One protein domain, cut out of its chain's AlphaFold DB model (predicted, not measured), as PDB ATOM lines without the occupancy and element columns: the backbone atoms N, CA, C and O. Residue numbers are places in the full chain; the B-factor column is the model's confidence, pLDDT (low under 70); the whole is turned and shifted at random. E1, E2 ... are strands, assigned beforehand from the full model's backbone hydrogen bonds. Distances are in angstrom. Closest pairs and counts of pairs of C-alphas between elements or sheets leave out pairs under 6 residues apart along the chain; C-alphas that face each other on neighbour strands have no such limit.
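What this domain is: This is residues 2 to 98 of the 147 residues of the protein "Hypothetical protein" of Neobodo designis (UniProt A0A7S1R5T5). This domain has little regular structure: a small hairpin of two strands, E1 and E2, lies at one side of a body of long loops that run back and forth along the longest axis, turning near residues 46, 58 and 78. Residues 57 to 63 stick out. The printed part has 97 residues, with no named helix and an antiparallel sheet E1 - E2; its class is all strand, on only 6 residues. It is only just compact, close to loose, with a radius of gyration of the C-alphas of 14.6 A and spans of 42 by 32 by 27 A.

Where its parts are: Find C-alpha 2 at (245.843, 414.639, 435.268), where E1, residues 2 to 4, begins; it is 6.9 A long. E2, residues 11 to 13, is 7.1 A long and ends at C-alpha 13, (248.052, 417.379, 438.016).

How they stand to each other: E1 and E2 form a hairpin with a short link, antiparallel at 142 degrees. Look for N 3 and O 12, within hydrogen-bond range at 3.0 A.

The domain as a whole: The C-alphas farthest apart, of Ala 58 and Asp 78, are 42.2 A apart. The printed part has no cut. Residues 57 to 61 and 98 have pLDDT under 70.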
ATOM      1  N   TRP A   2     244.442 414.954 435.481       88.31
ATOM      2  CA  TRP A   2     245.843 414.639 435.268       88.31
ATOM      3  C   TRP A   2     246.109 414.509 433.775       88.31
ATOM      4  O   TRP A   2     245.305 413.932 433.040       88.31
ATOM      5  N   ARG A   3     247.248 415.044 433.344       89.44
ATOM      6  CA  ARG A   3     247.719 415.011 431.959       89.44
ATOM      7  C   ARG A   3     249.161 414.525 431.950       89.44
ATOM      8  O   ARG A   3     249.926 414.845 432.863       89.44
ATOM      9  N   ARG A   4     249.538 413.782 430.911       87.06
ATOM     10  CA  ARG A   4     250.931 413.404 430.701       87.06
ATOM     11  C   ARG A   4     251.783 414.626 430.377       87.06
ATOM     12  O   ARG A   4     251.481 415.404 429.474       87.06
ATOM     13  N   ASP A   5     252.850 414.792 431.135       85.06
ATOM     14  CA  ASP A   5     253.901 415.750 430.864       85.06
ATOM     15  C   ASP A   5     254.770 415.237 429.709       85.06
ATOM     16  O   ASP A   5     255.295 414.126 429.758       85.06
ATOM     17  N   VAL A   6     254.910 416.038 428.653       84.56
ATOM     18  CA  VAL A   6     255.614 415.626 427.426       84.56
ATOM     19  C   VAL A   6     257.118 415.456 427.660       84.56
ATOM     20  O   VAL A   6     257.740 414.611 427.024       84.56
ATOM     21  N   ALA A   7     257.710 416.230 428.574       84.88
ATOM     22  CA  ALA A   7     259.151 416.216 428.808       84.88
ATOM     23  C   ALA A   7     259.588 415.018 429.660       84.88
ATOM     24  O   ALA A   7     260.627 414.414 429.407       84.88
ATOM     25  N   THR A   8     258.794 414.673 430.669       85.44
ATOM     26  CA  THR A   8     259.107 413.604 431.631       85.44
ATOM     27  C   THR A   8     258.386 412.292 431.329       85.44
ATOM     28  O   THR A   8     258.753 411.247 431.858       85.44
ATOM     29  N   GLY A   9     257.332 412.332 430.512       82.38
ATOM     30  CA  GLY A   9     256.448 411.200 430.253       82.38
ATOM     31  C   GLY A   9     255.567 410.808 431.443       82.38
ATOM     32  O   GLY A   9     254.758 409.892 431.289       82.38
ATOM     33  N   ALA A  10     255.699 411.476 432.593       83.94
ATOM     34  CA  ALA A  10     254.931 411.212 433.800       83.94
ATOM     35  C   ALA A  10     253.587 411.950 433.780       83.94
ATOM     36  O   ALA A  10     253.458 413.031 433.208       83.94
ATOM     37  N   TYR A  11     252.576 411.392 434.438       84.31
ATOM     38  CA  TYR A  11     251.312 412.092 434.647       84.31
ATOM     39  C   TYR A  11     251.441 413.082 435.801       84.31
ATOM     40  O   TYR A  11     251.889 412.718 436.886       84.31
ATOM     41  N   LYS A  12     251.005 414.324 435.576       85.75
ATOM     42  CA  LYS A  12     250.948 415.370 436.603       85.75
ATOM     43  C   LYS A  12     249.557 415.973 436.699       85.75
ATOM     44  O   LYS A  12     248.790 415.940 435.732       85.75
ATOM     45  N   VAL A  13     249.245 416.547 437.860       87.12
ATOM     46  CA  VAL A  13     248.052 417.379 438.016       87.12
ATOM     47  C   VAL A  13     248.143 418.523 437.017       87.12
ATOM     48  O   VAL A  13     249.128 419.257 436.990       87.12
ATOM     49  N   HIS A  14     247.115 418.652 436.186       90.56
ATOM     50  CA  HIS A  14     246.953 419.815 435.330       90.56
ATOM     51  C   HIS A  14     246.084 420.855 436.036       90.56
ATOM     52  O   HIS A  14     246.519 421.981 436.238       90.56
ATOM     53  N   LEU A  15     244.873 420.453 436.435       92.56
ATOM     54  CA  LEU A  15     243.873 421.319 437.056       92.56
ATOM     55  C   LEU A  15     243.019 420.538 438.062       92.56
ATOM     56  O   LEU A  15     242.712 419.362 437.840       92.56
ATOM     57  N   ASN A  16     242.609 421.202 439.139       91.75
ATOM     58  CA  ASN A  16     241.715 420.721 440.189       91.75
ATOM     59  C   ASN A  16     240.477 421.620 440.300       91.75
ATOM     60  O   ASN A  16     240.500 422.792 439.918       91.75
ATOM     61  N   SER A  17     239.415 421.075 440.893       91.25
ATOM     62  CA  SER A  17     238.272 421.869 441.341       91.25
ATOM     63  C   SER A  17     238.703 422.879 442.401       91.25
ATOM     64  O   SER A  17     239.446 422.530 443.320       91.25
ATOM     65  N   CYS A  18     238.187 424.098 442.310       90.06
ATOM     66  CA  CYS A  18     238.368 425.137 443.316       90.06
ATOM     67  C   CYS A  18     237.046 425.890 443.528       90.06
ATOM     68  O   CYS A  18     236.021 425.520 442.958       90.06
ATOM     69  N   SER A  19     237.047 426.922 444.372       88.38
ATOM     70  CA  SER A  19     235.839 427.710 444.652       88.38
ATOM     71  C   SER A  19     235.257 428.399 443.413       88.38
ATOM     72  O   SER A  19     234.076 428.729 443.407       88.38
ATOM     73  N   ASP A  20     236.085 428.628 442.393       92.12
ATOM     74  CA  ASP A  20     235.673 429.100 441.076       92.12
ATOM     75  C   ASP A  20     235.562 427.904 440.120       92.12
ATOM     76  O   ASP A  20     236.550 427.227 439.818       92.12
ATOM     77  N   PHE A  21     234.337 427.617 439.688       90.62
ATOM     78  CA  PHE A  21     234.030 426.489 438.814       90.62
ATOM     79  C   PHE A  21     234.574 426.694 437.391       90.62
ATOM     80  O   PHE A  21     235.035 425.726 436.780       90.62
ATOM     81  N   ASP A  22     234.540 427.932 436.888       94.94
ATOM     82  CA  ASP A  22     234.914 428.279 435.511       94.94
ATOM     83  C   ASP A  22     236.426 428.493 435.363       94.94
ATOM     84  O   ASP A  22     236.975 428.377 434.267       94.94
ATOM     85  N   ALA A  23     237.117 428.775 436.472       93.69
ATOM     86  CA  ALA A  23     238.560 428.985 436.509       93.69
ATOM     87  C   ALA A  23     239.267 428.006 437.468       93.69
ATOM     88  O   ALA A  23     239.848 428.442 438.473       93.69
ATOM     89  N   PRO A  24     239.274 426.688 437.163       94.06
ATOM     90  CA  PRO A  24     239.987 425.701 437.971       94.06
ATOM     91  C   PRO A  24     241.478 426.037 438.107       94.06
ATOM     92  O   PRO A  24     242.076 426.721 437.271       94.06
ATOM     93  N   LYS A  25     242.101 425.532 439.174       90.56
ATOM     94  CA  LYS A  25     243.486 425.863 439.551       90.56
ATOM     95  C   LYS A  25     244.344 424.604 439.662       90.56
ATOM     96  O   LYS A  25     243.810 423.541 439.969       90.56
ATOM     97  N   PRO A  26     245.663 424.687 439.422       87.62
ATOM     98  CA  PRO A  26     246.562 423.552 439.635       87.62
ATOM     99  C   PRO A  26     246.715 423.206 441.123       87.62
ATOM    100  O   PRO A  26     247.029 422.064 441.456       87.62
ATOM    101  N   ASP A  27     246.458 424.174 442.004       83.81
ATOM    102  CA  ASP A  27     246.595 424.029 443.448       83.81
ATOM    103  C   ASP A  27     245.650 422.953 443.989       83.81
ATOM    104  O   ASP A  27     244.528 422.758 443.507       83.81
ATOM    105  N   PHE A  28     246.111 422.221 444.997       78.19
ATOM    106  CA  PHE A  28     245.263 421.278 445.709       78.19
ATOM    107  C   PHE A  28     244.371 422.042 446.680       78.19
ATOM    108  O   PHE A  28     244.835 422.644 447.643       78.19
ATOM    109  N   THR A  29     243.067 422.025 446.426       79.62
ATOM    110  CA  THR A  29     242.067 422.590 447.332       79.62
ATOM    111  C   THR A  29     240.911 421.614 447.443       79.62
ATOM    112  O   THR A  29     240.319 421.225 446.436       79.62
ATOM    113  N   PHE A  30     240.580 421.216 448.667       81.75
ATOM    114  CA  PHE A  30     239.361 420.470 448.937       81.75
ATOM    115  C   PHE A  30     238.232 421.441 449.244       81.75
ATOM    116  O   PHE A  30     238.369 422.357 450.055       81.75
ATOM    117  N   LEU A  31     237.104 421.237 448.578       84.94
ATOM    118  CA  LEU A  31     235.884 421.997 448.811       84.94
ATOM    119  C   LEU A  31     234.922 421.137 449.621       84.94
ATOM    120  O   LEU A  31     234.942 419.911 449.523       84.94
ATOM    121  N   VAL A  32     234.046 421.787 450.381       83.56
ATOM    122  CA  VAL A  32     232.919 421.115 451.025       83.56
ATOM    123  C   VAL A  32     231.641 421.516 450.328       83.56
ATOM    124  O   VAL A  32     231.291 422.688 450.242       83.56
ATOM    125  N   GLY A  33     230.932 420.509 449.842       83.12
ATOM    126  CA  GLY A  33     229.651 420.672 449.188       83.12
ATOM    127  C   GLY A  33     229.055 419.318 448.840       83.12
ATOM    128  O   GLY A  33     229.748 418.305 448.803       83.12
ATOM    129  N   ARG A  34     227.748 419.305 448.565       85.44
ATOM    130  CA  ARG A  34     227.052 418.106 448.070       85.44
ATOM    131  C   ARG A  34     227.522 417.709 446.666       85.44
ATOM    132  O   ARG A  34     227.477 416.536 446.308       85.44
ATOM    133  N   SER A  35     227.917 418.690 445.863       87.44
ATOM    134  CA  SER A  35     228.374 418.499 444.491       87.44
ATOM    135  C   SER A  35     229.527 419.451 444.224       87.44
ATOM    136  O   SER A  35     229.437 420.635 444.539       87.44
ATOM    137  N   ILE A  36     230.608 418.909 443.672       91.44
ATOM    138  CA  ILE A  36     231.820 419.639 443.306       91.44
ATOM    139  C   ILE A  36     232.120 419.286 441.857       91.44
ATOM    140  O   ILE A  36     232.052 418.120 441.470       91.44
ATOM    141  N   GLY A  37     232.445 420.295 441.063       92.75
ATOM    142  CA  GLY A  37     232.806 420.129 439.667       92.75
ATOM    143  C   GLY A  37     233.791 421.201 439.234       92.75
ATOM    144  O   GLY A  37     234.212 422.036 440.033       92.75
ATOM    145  N   MET A  38     234.151 421.155 437.961       94.88
ATOM    146  CA  MET A  38     234.906 422.204 437.290       94.88
ATOM    147  C   MET A  38     234.575 422.186 435.803       94.88
ATOM    148  O   MET A  38     234.297 421.115 435.251       94.88
ATOM    149  N   LEU A  39     234.663 423.344 435.159       95.50
ATOM    150  CA  LEU A  39     234.698 423.438 433.711       95.50
ATOM    151  C   LEU A  39     236.115 423.112 433.226       95.50
ATOM    152  O   LEU A  39     237.096 423.631 433.756       95.50
ATOM    153  N   TYR A  40     236.243 422.225 432.242       94.44
ATOM    154  CA  TYR A  40     237.545 421.837 431.706       94.44
ATOM    155  C   TYR A  40     237.458 421.569 430.205       94.44
ATOM    156  O   TYR A  40     236.629 420.778 429.760       94.44
ATOM    157  N   GLU A  41     238.357 422.185 429.441       92.38
ATOM    158  CA  GLU A  41     238.490 421.952 428.005       92.38
ATOM    159  C   GLU A  41     239.519 420.843 427.734       92.38
ATOM    160  O   GLU A  41     240.712 420.973 428.026       92.38
ATOM    161  N   PHE A  42     239.058 419.728 427.164       90.12
ATOM    162  CA  PHE A  42     239.925 418.633 426.741       90.12
ATOM    163  C   PHE A  42     240.450 418.888 425.329       90.12
ATOM    164  O   PHE A  42     239.767 418.636 424.343       90.12
ATOM    165  N   THR A  43     241.703 419.324 425.215       88.94
ATOM    166  CA  THR A  43     242.381 419.366 423.915       88.94
ATOM    167  C   THR A  43     242.681 417.938 423.437       88.94
ATOM    168  O   THR A  43     243.280 417.182 424.214       88.94
ATOM    169  N   PRO A  44     242.325 417.558 422.195       85.81
ATOM    170  CA  PRO A  44     242.693 416.266 421.628       85.81
ATOM    171  C   PRO A  44     244.203 416.033 421.686       85.81
ATOM    172  O   PRO A  44     244.996 416.915 421.355       85.81
ATOM    173  N   MET A  45     244.596 414.842 422.122       82.69
ATOM    174  CA  MET A  45     245.987 414.417 422.238       82.69
ATOM    175  C   MET A  45     246.111 412.928 421.940       82.69
ATOM    176  O   MET A  45     245.138 412.187 422.049       82.69
ATOM    177  N   ASP A  46     247.335 412.492 421.645       83.38
ATOM    178  CA  ASP A  46     247.672 411.078 421.433       83.38
ATOM    179  C   ASP A  46     247.652 410.243 422.731       83.38
ATOM    180  O   ASP A  46     247.976 409.058 422.711       83.38
ATOM    181  N   ASP A  47     247.298 410.850 423.869       86.69
ATOM    182  CA  ASP A  47     247.272 410.204 425.179       86.69
ATOM    183  C   ASP A  47     246.000 410.554 425.961       86.69
ATOM    184  O   ASP A  47     245.331 411.559 425.696       86.69
ATOM    185  N   ALA A  48     245.671 409.716 426.941       89.31
ATOM    186  CA  ALA A  48     244.468 409.862 427.742       89.31
ATOM    187  C   ALA A  48     244.621 410.946 428.820       89.31
ATOM    188  O   ALA A  48     245.700 411.217 429.347       89.31
ATOM    189  N   TYR A  49     243.490 411.526 429.210       91.75
ATOM    190  CA  TYR A  49     243.387 412.278 430.453       91.75
ATOM    191  C   TYR A  49     242.879 411.362 431.559       91.75
ATOM    192  O   TYR A  49     241.957 410.578 431.337       91.75
ATOM    193  N   PHE A  50     243.403 411.526 432.774       91.62
ATOM    194  CA  PHE A  50     242.809 410.893 433.951       91.62
ATOM    195  C   PHE A  50     242.025 411.913 434.769       91.62
ATOM    196  O   PHE A  50     242.560 412.921 435.246       91.62
ATOM    197  N   VAL A  51     240.740 411.638 434.967       91.81
ATOM    198  CA  VAL A  51     239.905 412.378 435.911       91.81
ATOM    199  C   VAL A  51     239.820 411.558 437.189       91.81
ATOM    200  O   VAL A  51     239.201 410.501 437.213       91.81
ATOM    201  N   VAL A  52     240.497 412.027 438.236       89.06
ATOM    202  CA  VAL A  52     240.578 411.330 439.523       89.06
ATOM    203  C   VAL A  52     239.693 412.072 440.525       89.06
ATOM    204  O   VAL A  52     240.074 413.170 440.944       89.06
ATOM    205  N   PRO A  53     238.514 411.536 440.888       87.69
ATOM    206  CA  PRO A  53     237.721 412.081 441.980       87.69
ATOM    207  C   PRO A  53     238.465 411.838 443.294       87.69
ATOM    208  O   PRO A  53     238.934 410.732 443.559       87.69
ATOM    209  N   ARG A  54     238.595 412.883 444.111       82.19
ATOM    210  CA  ARG A  54     239.255 412.807 445.417       82.19
ATOM    211  C   ARG A  54     238.333 413.363 446.482       82.19
ATOM    212  O   ARG A  54     237.756 414.432 446.305       82.19
ATOM    213  N   GLY A  55     238.230 412.633 447.583       78.38
ATOM    214  CA  GLY A  55     237.553 413.069 448.793       78.38
ATOM    215  C   GLY A  55     238.563 413.250 449.913       78.38
ATOM    216  O   GLY A  55     239.548 412.518 450.000       78.38
ATOM    217  N   PHE A  56     238.294 414.214 450.783       73.69
ATOM    218  CA  PHE A  56     239.017 414.384 452.033       73.69
ATOM    219  C   PHE A  56     238.067 414.034 453.173       73.69
ATOM    220  O   PHE A  56     237.283 414.859 453.637       73.69
ATOM    221  N   SER A  57     238.065 412.756 453.544       68.50
ATOM    222  CA  SER A  57     237.153 412.180 454.531       68.50
ATOM    223  C   SER A  57     237.917 411.177 455.387       68.50
ATOM    224  O   SER A  57     238.682 410.376 454.856       68.50
ATOM    225  N   ALA A  58     237.699 411.222 456.703       61.53
ATOM    226  CA  ALA A  58     238.161 410.175 457.615       61.53
ATOM    227  C   ALA A  58     237.321 408.889 457.481       61.53
ATOM    228  O   ALA A  58     237.756 407.808 457.868       61.53
ATOM    229  N   GLU A  59     236.116 409.004 456.918       64.56
ATOM    230  CA  GLU A  59     235.251 407.872 456.601       64.56
ATOM    231  C   GLU A  59     235.669 407.279 455.252       64.56
ATOM    232  O   GLU A  59     235.704 407.997 454.249       64.56
ATOM    233  N   VAL A  60     235.982 405.982 455.250       56.53
ATOM    234  CA  VAL A  60     236.628 405.274 454.131       56.53
ATOM    235  C   VAL A  60     235.643 404.924 453.001       56.53
ATOM    236  O   VAL A  60     236.067 404.747 451.866       56.53
ATOM    237  N   ASP A  61     234.331 404.937 453.265       64.50
ATOM    238  CA  ASP A  61     233.317 404.368 452.363       64.50
ATOM    239  C   ASP A  61     232.126 405.314 452.131       64.50
ATOM    240  O   ASP A  61     230.994 405.036 452.534       64.50
ATOM    241  N   LYS A  62     232.362 406.463 451.486       73.50
ATOM    242  CA  LYS A  62     231.261 407.310 450.998       73.50
ATOM    243  C   LYS A  62     230.986 407.053 449.526       73.50
ATOM    244  O   LYS A  62     231.841 407.292 448.674       73.50
ATOM    245  N   ASP A  63     229.754 406.642 449.245       84.06
ATOM    246  CA  ASP A  63     229.233 406.577 447.887       84.06
ATOM    247  C   ASP A  63     229.269 407.966 447.243       84.06
ATOM    248  O   ASP A  63     228.877 408.972 447.843       84.06
ATOM    249  N   PHE A  64     229.706 408.020 445.989       86.12
ATOM    250  CA  PHE A  64     229.681 409.234 445.189       86.12
ATOM    251  C   PHE A  64     229.231 408.925 443.763       86.12
ATOM    252  O   PHE A  64     229.395 407.816 443.255       86.12
ATOM    253  N   ALA A  65     228.674 409.939 443.106       89.75
ATOM    254  CA  ALA A  65     228.390 409.902 441.682       89.75
ATOM    255  C   ALA A  65     229.404 410.783 440.953       89.75
ATOM    256  O   ALA A  65     229.640 411.928 441.343       89.75
ATOM    257  N   PHE A  66     229.983 410.251 439.883       89.62
ATOM    258  CA  PHE A  66     230.835 410.996 438.969       89.62
ATOM    259  C   PHE A  66     230.136 411.099 437.616       89.62
ATOM    260  O   PHE A  66     229.653 410.100 437.086       89.62
ATOM    261  N   GLY A  67     230.072 412.313 437.076       89.69
ATOM    262  CA  GLY A  67     229.423 412.597 435.805       89.69
ATOM    263  C   GLY A  67     230.246 413.572 434.975       89.69
ATOM    264  O   GLY A  67     230.987 414.390 435.517       89.69
ATOM    265  N   ILE A  68     230.093 413.473 433.658       89.38
ATOM    266  CA  ILE A  68     230.676 414.390 432.681       89.38
ATOM    267  C   ILE A  68     229.519 414.947 431.859       89.38
ATOM    268  O   ILE A  68     228.691 414.186 431.358       89.38
ATOM    269  N   ILE A  69     229.468 416.269 431.738       91.38
ATOM    270  CA  ILE A  69     228.584 416.973 430.810       91.38
ATOM    271  C   ILE A  69     229.489 417.509 429.709       91.38
ATOM    272  O   ILE A  69     230.509 418.128 430.002       91.38
ATOM    273  N   SER A  70     229.151 417.208 428.463       89.62
ATOM    274  CA  SER A  70     229.970 417.521 427.299       89.62
ATOM    275  C   SER A  70     229.071 417.878 426.124       89.62
ATOM    276  O   SER A  70     228.009 417.273 425.963       89.62
ATOM    277  N   ASP A  71     229.529 418.821 425.305       89.50
ATOM    278  CA  ASP A  71     228.901 419.149 424.020       89.50
ATOM    279  C   ASP A  71     229.127 418.034 422.986       89.50
ATOM    280  O   ASP A  71     228.325 417.840 422.073       89.50
ATOM    281  N   GLU A  72     230.190 417.249 423.171       88.12
ATOM    282  CA  GLU A  72     230.493 416.069 422.367       88.12
ATOM    283  C   GLU A  72     229.798 414.816 422.902       88.12
ATOM    284  O   GLU A  72     229.736 414.574 424.114       88.12
ATOM    285  N   SER A  73     229.345 413.968 421.977       86.50
ATOM    286  CA  SER A  73     228.774 412.660 422.305       86.50
ATOM    287  C   SER A  73     229.835 411.742 422.912       86.50
ATOM    288  O   SER A  73     230.956 411.679 422.414       86.50
ATOM    289  N   ALA A  74     229.481 410.975 423.944       84.19
ATOM    290  CA  ALA A  74     230.374 409.996 424.561       84.19
ATOM    291  C   ALA A  74     229.941 408.552 424.259       84.19
ATOM    292  O   ALA A  74     228.751 408.239 424.268       84.19
ATOM    293  N   GLY A  75     230.909 407.658 424.026       73.50
ATOM    294  CA  GLY A  75     230.680 406.207 423.953       73.50
ATOM    295  C   GLY A  75     229.931 405.698 422.713       73.50
ATOM    296  O   GLY A  75     229.394 404.592 422.740       73.50
ATOM    297  N   THR A  76     229.873 406.477 421.631       74.94
ATOM    298  CA  THR A  76     229.277 406.039 420.359       74.94
ATOM    299  C   THR A  76     230.335 405.403 419.446       74.94
ATOM    300  O   THR A  76     231.533 405.491 419.702       74.94
ATOM    301  N   ALA A  77     229.904 404.746 418.362       73.44
ATOM    302  CA  ALA A  77     230.814 404.223 417.334       73.44
ATOM    303  C   ALA A  77     231.421 405.327 416.437       73.44
ATOM    304  O   ALA A  77     232.172 405.016 415.510       73.44
ATOM    305  N   ASP A  78     231.073 406.595 416.678       78.94
ATOM    306  CA  ASP A  78     231.655 407.733 415.976       78.94
ATOM    307  C   ASP A  78     233.123 407.910 416.391       78.94
ATOM    308  O   ASP A  78     233.472 407.877 417.568       78.94
ATOM    309  N   LYS A  79     233.996 408.117 415.407       71.94
ATOM    310  CA  LYS A  79     235.427 408.355 415.630       71.94
ATOM    311  C   LYS A  79     235.703 409.700 416.300       71.94
ATOM    312  O   LYS A  79     236.801 409.887 416.815       71.94
ATOM    313  N   HIS A  80     234.739 410.617 416.266       74.75
ATOM    314  CA  HIS A  80     234.820 411.917 416.926       74.75
ATOM    315  C   HIS A  80     234.198 411.916 418.327       74.75
ATOM    316  O   HIS A  80     234.344 412.897 419.049       74.75
ATOM    317  N   ALA A  81     233.544 410.822 418.741       82.75
ATOM    318  CA  ALA A  81     232.963 410.732 420.072       82.75
ATOM    319  C   ALA A  81     234.042 410.657 421.157       82.75
ATOM    320  O   ALA A  81     235.091 410.024 421.000       82.75
ATOM    321  N   LEU A  82     233.731 411.229 422.317       87.06
ATOM    322  CA  LEU A  82     234.537 411.062 423.514       87.06
ATOM    323  C   LEU A  82     234.542 409.593 423.943       87.06
ATOM    324  O   LEU A  82     233.503 408.989 424.231       87.06
ATOM    325  N   LYS A  83     235.742 409.026 424.043       87.75
ATOM    326  CA  LYS A  83     235.956 407.718 424.654       87.75
ATOM    327  C   LYS A  83     236.143 407.897 426.159       87.75
ATOM    328  O   LYS A  83     237.110 408.518 426.593       87.75
ATOM    329  N   VAL A  84     235.229 407.336 426.945       87.88
ATOM    330  CA  VAL A  84     235.284 407.361 428.412       87.88
ATOM    331  C   VAL A  84     235.418 405.934 428.923       87.88
ATOM    332  O   VAL A  84     234.617 405.069 428.576       87.88
ATOM    333  N   GLU A  85     236.430 405.692 429.751       89.50
ATOM    334  CA  GLU A  85     236.709 404.383 430.340       89.50
ATOM    335  C   GLU A  85     236.964 404.527 431.839       89.50
ATOM    336  O   GLU A  85     237.661 405.442 432.283       89.50
ATOM    337  N   PHE A  86     236.417 403.599 432.624       89.19
ATOM    338  CA  PHE A  86     236.738 403.479 434.039       89.19
ATOM    339  C   PHE A  86     237.932 402.548 434.186       89.19
ATOM    340  O   PHE A  86     237.854 401.363 433.863       89.19
ATOM    341  N   VAL A  87     239.037 403.094 434.681       88.88
ATOM    342  CA  VAL A  87     240.266 402.335 434.896       88.88
ATOM    343  C   VAL A  87     240.576 402.241 436.379       88.88
ATOM    344  O   VAL A  87     240.406 403.198 437.134       88.88
ATOM    345  N   LYS A  88     241.065 401.074 436.797       86.06
ATOM    346  CA  LYS A  88     241.670 400.918 438.114       86.06
ATOM    347  C   LYS A  88     243.121 401.368 438.024       86.06
ATOM    348  O   LYS A  88     243.901 400.810 437.258       86.06
ATOM    349  N   LEU A  89     243.456 402.377 438.809       82.88
ATOM    350  CA  LEU A  89     244.819 402.860 438.967       82.88
ATOM    351  C   LEU A  89     245.504 402.114 440.120       82.88
ATOM    352  O   LEU A  89     244.841 401.633 441.043       82.88
ATOM    353  N   ASP A  90     246.828 401.998 440.053       83.06
ATOM    354  CA  ASP A  90     247.620 401.378 441.115       83.06
ATOM    355  C   ASP A  90     247.606 402.257 442.374       83.06
ATOM    356  O   ASP A  90     247.813 403.468 442.295       83.06
ATOM    357  N   SER A  91     247.362 401.659 443.542       77.81
ATOM    358  CA  SER A  91     247.247 402.392 444.808       77.81
ATOM    359  C   SER A  91     248.544 403.076 445.248       77.81
ATOM    360  O   SER A  91     248.494 403.960 446.093       77.81
ATOM    361  N   SER A  92     249.696 402.686 444.695       77.12
ATOM    362  CA  SER A  92     250.993 403.328 444.953       77.12
ATOM    363  C   SER A  92     251.209 404.623 444.161       77.12
ATOM    364  O   SER A  92     252.244 405.272 444.307       77.12
ATOM    365  N   LEU A  93     250.265 405.018 443.299       75.00
ATOM    366  CA  LEU A  93     250.396 406.249 442.532       75.00
ATOM    367  C   LEU A  93     250.266 407.476 443.432       75.00
ATOM    368  O   LEU A  93     249.270 407.647 444.133       75.00
ATOM    369  N   LYS A  94     251.205 408.415 443.265       71.56
ATOM    370  CA  LYS A  94     251.188 409.736 443.917       71.56
ATOM    371  C   LYS A  94     249.885 410.512 443.738       71.56
ATOM    372  O   LYS A  94     249.591 411.409 444.512       71.56
ATOM    373  N   ALA A  95     249.081 410.181 442.728       71.62
ATOM    374  CA  ALA A  95     247.776 410.802 442.530       71.62
ATOM    375  C   ALA A  95     246.794 410.584 443.695       71.62
ATOM    376  O   ALA A  95     245.838 411.355 443.826       71.62
ATOM    377  N   PHE A  96     247.044 409.560 444.514       74.31
ATOM    378  CA  PHE A  96     246.291 409.230 445.721       74.31
ATOM    379  C   PHE A  96     246.913 409.787 447.006       74.31
ATOM    380  O   PHE A  96     246.306 409.678 448.070       74.31
ATOM    381  N   GLU A  97     248.090 410.408 446.927       72.44
ATOM    382  CA  GLU A  97     248.676 411.130 448.052       72.44
ATOM    383  C   GLU A  97     247.964 412.492 448.169       72.44
ATOM    384  O   GLU A  97     247.936 413.288 447.230       72.44
ATOM    385  N   ASN A  98     247.316 412.740 449.313       63.59
ATOM    386  CA  ASN A  98     246.524 413.957 449.556       63.59
ATOM    387  C   ASN A  98     247.367 415.155 450.026       63.59
ATOM    388  O   ASN A  98     246.823 416.233 450.258       63.59
TER     389      ASN A  98